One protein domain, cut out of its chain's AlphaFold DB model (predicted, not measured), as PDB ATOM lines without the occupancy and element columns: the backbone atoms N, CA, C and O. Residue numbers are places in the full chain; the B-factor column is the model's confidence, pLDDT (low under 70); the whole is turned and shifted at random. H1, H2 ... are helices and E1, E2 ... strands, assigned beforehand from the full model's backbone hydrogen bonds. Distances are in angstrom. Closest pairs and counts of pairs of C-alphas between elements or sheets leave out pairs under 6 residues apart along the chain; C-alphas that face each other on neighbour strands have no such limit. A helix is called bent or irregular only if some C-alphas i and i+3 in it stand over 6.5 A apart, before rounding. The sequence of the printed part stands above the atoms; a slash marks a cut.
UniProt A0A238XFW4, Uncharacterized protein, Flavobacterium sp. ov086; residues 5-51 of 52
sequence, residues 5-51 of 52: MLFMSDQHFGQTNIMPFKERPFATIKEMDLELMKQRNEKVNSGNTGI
ATOM      1  N   MET A   5     194.899 230.454 138.015       86.06
ATOM      2  CA  MET A   5     196.313 230.084 137.991       86.06
ATOM      3  C   MET A   5     196.505 228.795 137.189       86.06
ATOM      4  O   MET A   5     195.842 227.795 137.458       86.06
ATOM      5  N   LEU A   6     197.417 228.819 136.215       86.94
ATOM      6  CA  LEU A   6     197.748 227.663 135.380       86.94
ATOM      7  C   LEU A   6     199.171 227.197 135.678       86.94
ATOM      8  O   LEU A   6     200.098 228.007 135.696       86.94
ATOM      9  N   PHE A   7     199.337 225.889 135.863       87.06
ATOM     10  CA  PHE A   7     200.630 225.257 136.095       87.06
ATOM     11  C   PHE A   7     201.058 224.491 134.849       87.06
ATOM     12  O   PHE A   7     200.295 223.692 134.306       87.06
ATOM     13  N   MET A   8     202.288 224.725 134.409       86.44
ATOM     14  CA  MET A   8     202.948 223.958 133.360       86.44
ATOM     15  C   MET A   8     204.371 223.668 133.825       86.44
ATOM     16  O   MET A   8     204.966 224.482 134.516       86.44
ATOM     17  N   SER A   9     204.921 222.517 133.458       86.25
ATOM     18  CA  SER A   9     206.304 222.176 133.785       86.25
ATOM     19  C   SER A   9     206.881 221.307 132.680       86.25
ATOM     20  O   SER A   9     206.181 220.441 132.148       86.25
ATOM     21  N   ASP A  10     208.137 221.580 132.323       83.62
ATOM     22  CA  ASP A  10     208.987 220.685 131.537       83.62
ATOM     23  C   ASP A  10     208.304 220.124 130.276       83.62
ATOM     24  O   ASP A  10     208.232 218.918 130.027       83.62
ATOM     25  N   GLN A  11     207.788 221.033 129.440       83.12
ATOM     26  CA  GLN A  11     207.108 220.668 128.190       83.12
ATOM     27  C   GLN A  11     208.062 220.052 127.155       83.12
ATOM     28  O   GLN A  11     207.609 219.346 126.259       83.12
ATOM     29  N   HIS A  12     209.376 220.260 127.317       88.12
ATOM     30  CA  HIS A  12     210.428 219.653 126.495       88.12
ATOM     31  C   HIS A  12     210.257 219.893 124.984       88.12
ATOM     32  O   HIS A  12     210.620 219.043 124.170       88.12
ATOM     33  N   PHE A  13     209.733 221.069 124.615       85.75
ATOM     34  CA  PHE A  13     209.586 221.483 123.220       85.75
ATOM     35  C   PHE A  13     210.900 221.317 122.455       85.75
ATOM     36  O   PHE A  13     211.961 221.736 122.927       85.75
ATOM     37  N   GLY A  14     210.836 220.693 121.279       84.25
ATOM     38  CA  GLY A  14     212.005 220.480 120.426       84.25
ATOM     39  C   GLY A  14     213.052 219.478 120.944       84.25
ATOM     40  O   GLY A  14     214.039 219.235 120.250       84.25
ATOM     41  N   GLN A  15     212.883 218.865 122.124       87.69
ATOM     42  CA  GLN A  15     213.867 217.919 122.665       87.69
ATOM     43  C   GLN A  15     213.712 216.524 122.051       87.69
ATOM     44  O   GLN A  15     213.081 215.640 122.618       87.69
ATOM     45  N   THR A  16     214.361 216.277 120.913       81.62
ATOM     46  CA  THR A  16     214.283 215.006 120.162       81.62
ATOM     47  C   THR A  16     214.679 213.767 120.949       81.62
ATOM     48  O   THR A  16     214.141 212.686 120.713       81.62
ATOM     49  N   ASN A  17     215.580 213.924 121.913       81.00
ATOM     50  CA  ASN A  17     216.079 212.814 122.707       81.00
ATOM     51  C   ASN A  17     215.031 212.262 123.672       81.00
ATOM     52  O   ASN A  17     215.224 211.158 124.150       81.00
ATOM     53  N   ILE A  18     213.928 212.964 123.958       75.25
ATOM     54  CA  ILE A  18     212.949 212.489 124.945       75.25
ATOM     55  C   ILE A  18     212.047 211.360 124.439       75.25
ATOM     56  O   ILE A  18     211.588 210.552 125.243       75.25
ATOM     57  N   MET A  19     211.809 211.291 123.127       68.56
ATOM     58  CA  MET A  19     210.934 210.291 122.500       68.56
ATOM     59  C   MET A  19     211.315 208.845 122.857       68.56
ATOM     60  O   MET A  19     210.420 208.082 123.199       68.56
ATOM     61  N   PRO A  20     212.604 208.443 122.844       70.12
ATOM     62  CA  PRO A  20     212.994 207.095 123.260       70.12
ATOM     63  C   PRO A  20     212.974 206.857 124.779       70.12
ATOM     64  O   PRO A  20     212.953 205.702 125.193       70.12
ATOM     65  N   PHE A  21     213.011 207.897 125.622       66.31
ATOM     66  CA  PHE A  21     213.115 207.738 127.086       66.31
ATOM     67  C   PHE A  21     211.777 207.830 127.824       66.31
ATOM     68  O   PHE A  21     211.717 207.534 129.017       66.31
ATOM     69  N   LYS A  22     210.707 208.258 127.150       65.44
ATOM     70  CA  LYS A  22     209.359 208.315 127.720       65.44
ATOM     71  C   LYS A  22     208.361 207.767 126.711       65.44
ATOM     72  O   LYS A  22     208.356 208.216 125.571       65.44
ATOM     73  N   GLU A  23     207.476 206.873 127.149       73.69
ATOM     74  CA  GLU A  23     206.296 206.450 126.382       73.69
ATOM     75  C   GLU A  23     205.325 207.632 126.250       73.69
ATOM     76  O   GLU A  23     204.365 207.798 127.001       73.69
ATOM     77  N   ARG A  24     205.645 208.542 125.334       78.88
ATOM     78  CA  ARG A  24     204.809 209.684 124.979       78.88
ATOM     79  C   ARG A  24     203.841 209.228 123.884       78.88
ATOM     80  O   ARG A  24     204.273 208.538 122.963       78.88
ATOM     81  N   PRO A  25     202.562 209.638 123.922       88.00
ATOM     82  CA  PRO A  25     201.562 209.234 122.935       88.00
ATOM     83  C   PRO A  25     201.690 210.028 121.622       88.00
ATOM     84  O   PRO A  25     200.690 210.461 121.061       88.00
ATOM     85  N   PHE A  26     202.915 210.267 121.154       87.81
ATOM     86  CA  PHE A  26     203.206 211.046 119.954       87.81
ATOM     87  C   PHE A  26     204.209 210.278 119.101       87.81
ATOM     88  O   PHE A  26     205.161 209.701 119.627       87.81
ATOM     89  N   ALA A  27     204.024 210.282 117.784       85.75
ATOM     90  CA  ALA A  27     204.951 209.653 116.850       85.75
ATOM     91  C   ALA A  27     206.161 210.555 116.560       85.75
ATOM     92  O   ALA A  27     207.243 210.070 116.230       85.75
ATOM     93  N   THR A  28     205.996 211.878 116.686       87.31
ATOM     94  CA  THR A  28     207.063 212.858 116.437       87.31
ATOM     95  C   THR A  28     207.074 213.978 117.477       87.31
ATOM     96  O   THR A  28     206.045 214.321 118.053       87.31
ATOM     97  N   ILE A  29     208.232 214.623 117.659       88.69
ATOM     98  CA  ILE A  29     208.341 215.845 118.476       88.69
ATOM     99  C   ILE A  29     207.433 216.949 117.949       88.69
ATOM    100  O   ILE A  29     206.784 217.635 118.721       88.69
ATOM    101  N   LYS A  30     207.347 217.099 116.626       90.69
ATOM    102  CA  LYS A  30     206.506 218.130 116.020       90.69
ATOM    103  C   LYS A  30     205.031 217.941 116.380       90.69
ATOM    104  O   LYS A  30     204.339 218.919 116.625       90.69
ATOM    105  N   GLU A  31     204.559 216.698 116.401       91.31
ATOM    106  CA  GLU A  31     203.199 216.362 116.829       91.31
ATOM    107  C   GLU A  31     202.979 216.694 118.310       91.31
ATOM    108  O   GLU A  31     202.010 217.375 118.636       91.31
ATOM    109  N   MET A  32     203.915 216.298 119.179       91.12
ATOM    110  CA  MET A  32     203.887 216.650 120.603       91.12
ATOM    111  C   MET A  32     203.821 218.170 120.802       91.12
ATOM    112  O   MET A  32     202.975 218.667 121.542       91.12
ATOM    113  N   ASP A  33     204.693 218.907 120.119       92.19
ATOM    114  CA  ASP A  33     204.802 220.356 120.239       92.19
ATOM    115  C   ASP A  33     203.499 221.044 119.795       92.19
ATOM    116  O   ASP A  33     202.975 221.915 120.492       92.19
ATOM    117  N   LEU A  34     202.929 220.621 118.662       94.25
ATOM    118  CA  LEU A  34     201.669 221.168 118.154       94.25
ATOM    119  C   LEU A  34     200.498 220.900 119.102       94.25
ATOM    120  O   LEU A  34     199.689 221.799 119.337       94.25
ATOM    121  N   GLU A  35     200.419 219.699 119.668       93.38
ATOM    122  CA  GLU A  35     199.339 219.337 120.582       93.38
ATOM    123  C   GLU A  35     199.449 220.101 121.913       93.38
ATOM    124  O   GLU A  35     198.456 220.641 122.402       93.38
ATOM    125  N   LEU A  36     200.659 220.263 122.460       91.25
ATOM    126  CA  LEU A  36     200.892 221.078 123.659       91.25
ATOM    127  C   LEU A  36     200.545 222.557 123.428       91.25
ATOM    128  O   LEU A  36     199.952 223.204 124.295       91.25
ATOM    129  N   MET A  37     200.883 223.101 122.253       91.75
ATOM    130  CA  MET A  37     200.502 224.465 121.873       91.75
ATOM    131  C   MET A  37     198.986 224.613 121.732       91.75
ATOM    132  O   MET A  37     198.424 225.603 122.201       91.75
ATOM    133  N   LYS A  38     198.312 223.634 121.120       94.62
ATOM    134  CA  LYS A  38     196.854 223.622 120.975       94.62
ATOM    135  C   LYS A  38     196.162 223.618 122.338       94.62
ATOM    136  O   LYS A  38     195.363 224.511 122.604       94.62
ATOM    137  N   GLN A  39     196.529 222.691 123.224       90.69
ATOM    138  CA  GLN A  39     195.964 222.594 124.575       90.69
ATOM    139  C   GLN A  39     196.171 223.884 125.373       90.69
ATOM    140  O   GLN A  39     195.267 224.354 126.065       90.69
ATOM    141  N   ARG A  40     197.350 224.501 125.243       89.69
ATOM    142  CA  ARG A  40     197.631 225.796 125.864       89.69
ATOM    143  C   ARG A  40     196.717 226.893 125.321       89.69
ATOM    144  O   ARG A  40     196.150 227.637 126.114       89.69
ATOM    145  N   ASN A  41     196.562 226.992 124.005       90.56
ATOM    146  CA  ASN A  41     195.725 228.017 123.380       90.56
ATOM    147  C   ASN A  41     194.235 227.849 123.714       90.56
ATOM    148  O   ASN A  41     193.526 228.842 123.819       90.56
ATOM    149  N   GLU A  42     193.763 226.616 123.910       91.31
ATOM    150  CA  GLU A  42     192.388 226.340 124.346       91.31
ATOM    151  C   GLU A  42     192.149 226.710 125.818       91.31
ATOM    152  O   GLU A  42     191.028 227.049 126.199       91.31
ATOM    153  N   LYS A  43     193.191 226.641 126.658       87.94
ATOM    154  CA  LYS A  43     193.067 226.816 128.110       87.94
ATOM    155  C   LYS A  43     193.400 228.228 128.599       87.94
ATOM    156  O   LYS A  43     192.826 228.662 129.593       87.94
ATOM    157  N   VAL A  44     194.322 228.926 127.935       89.31
ATOM    158  CA  VAL A  44     194.805 230.250 128.350       89.31
ATOM    159  C   VAL A  44     193.888 231.354 127.821       89.31
ATOM    160  O   VAL A  44     193.752 231.553 126.617       89.31
ATOM    161  N   ASN A  45     193.322 232.132 128.736       86.31
ATOM    162  CA  ASN A  45     192.604 233.374 128.481       86.31
ATOM    163  C   ASN A  45     193.370 234.589 129.043       86.31
ATOM    164  O   ASN A  45     194.326 234.449 129.806       86.31
ATOM    165  N   SER A  46     192.936 235.800 128.683       85.44
ATOM    166  CA  SER A  46     193.593 237.061 129.067       85.44
ATOM    167  C   SER A  46     193.599 237.360 130.573       85.44
ATOM    168  O   SER A  46     194.321 238.256 131.005       85.44
ATOM    169  N   GLY A  47     192.819 236.633 131.379       85.31
ATOM    170  CA  GLY A  47     192.805 236.736 132.840       85.31
ATOM    171  C   GLY A  47     193.690 235.712 133.556       85.31
ATOM    172  O   GLY A  47     193.854 235.811 134.776       85.31
ATOM    173  N   ASN A  48     194.259 234.736 132.838       84.00
ATOM    174  CA  ASN A  48     195.107 233.714 133.442       84.00
ATOM    175  C   ASN A  48     196.515 234.229 133.738       84.00
ATOM    176  O   ASN A  48     197.095 235.002 132.978       84.00
ATOM    177  N   THR A  49     197.098 233.722 134.824       84.56
ATOM    178  CA  THR A  49     198.530 233.865 135.111       84.56
ATOM    179  C   THR A  49     199.178 232.491 135.000       84.56
ATOM    180  O   THR A  49     198.787 231.557 135.702       84.56
ATOM    181  N   GLY A  50     200.134 232.361 134.081       80.56
ATOM    182  CA  GLY A  50     200.908 231.136 133.912       80.56
ATOM    183  C   GLY A  50     202.079 231.095 134.885       80.56
ATOM    184  O   GLY A  50     202.828 232.066 134.983       80.56
ATOM    185  N   ILE A  51     202.240 229.968 135.570       79.56
ATOM    186  CA  ILE A  51     203.429 229.637 136.352       79.56
ATOM    187  C   ILE A  51     204.164 228.526 135.598       79.56
ATOM    188  O   ILE A  51     203.551 227.518 135.229       79.56
TER     189      ILE A  51
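Overview. This is residues 5 to 51 of the 52 residues of an uncharacterized protein of Flavobacterium sp. ov086 (UniProt A0A238XFW4). The printed part makes one long, narrow loop: from the short strand E1 at one end, a winding stretch without a named element runs to the other end, turns near Pro 20, and the single helix H1 leads back along the opposite long side. The return brings the short strand E2 side by side with E1, and the two make a small parallel sheet, order E1, E2. There are 47 residues printed, with one named helix and two named strands in the order E1, H1, E2; the class is mixed, helices and strands, though under half of the residues are in named elements. The outline is a rod spanning 37 by 16 by 15 A, and the whole is loose, with a radius of gyration of the C-alphas of 12.2 A.

Arrangement. Begin at the first printed residue, Met 5, where strand E1 takes residues 5 to 7. Its neighbour is strand E2, residues 49 to 51, and the two are parallel, with 28 degrees between their N-to-C directions. Look at the C-alphas that face each other: 5 and 49 are 5.2 A apart, and 6 and 50 are 4.9 A apart. Across this pair, N 6 and O 49 are within hydrogen-bond range at 3.1 A, as are N 51 and O 6 at 2.9 A. Between the two strands along the chain comes helix H1, residues 29 to 43. Together E1, H1 and E2 form a strand-helix-strand unit, two parallel neighbour strands with a helix between them in the chain, and its crossover is right-handed. In H1 every O i to N i+4 pair is within hydrogen-bond range, and the helix is not bent.

Along the chain. Find C-alpha 5 at (196.313, 230.084, 137.991), where E1 begins; it ends at Phe 7. Residues 8 to 28 then have no named element. H1 starts with Ile 29, whose C-alpha is at (208.341, 215.845, 118.476), and runs 21.1 A from first to last C-alpha, to Lys 43. After residues 44 to 48, E2 goes from Thr 49 to Ile 51, with C-alpha 51 at (203.429, 229.637, 136.352).

Size, cuts and confidence. The two C-alphas farthest apart are those of Pro 20 and Gly 47, at 37.1 A, while the C-alphas of Met 5 and Ile 51, the first and last printed, are 7.3 A apart. The link from E1 to H1 is long, with 21 residues, and the link from H1 to E2 is tight, with 5. The printed part has no cut. In this predicted model the mean pLDDT of the printed part is 85.1; look for values under 70 at residue 19 and residues 21 to 22.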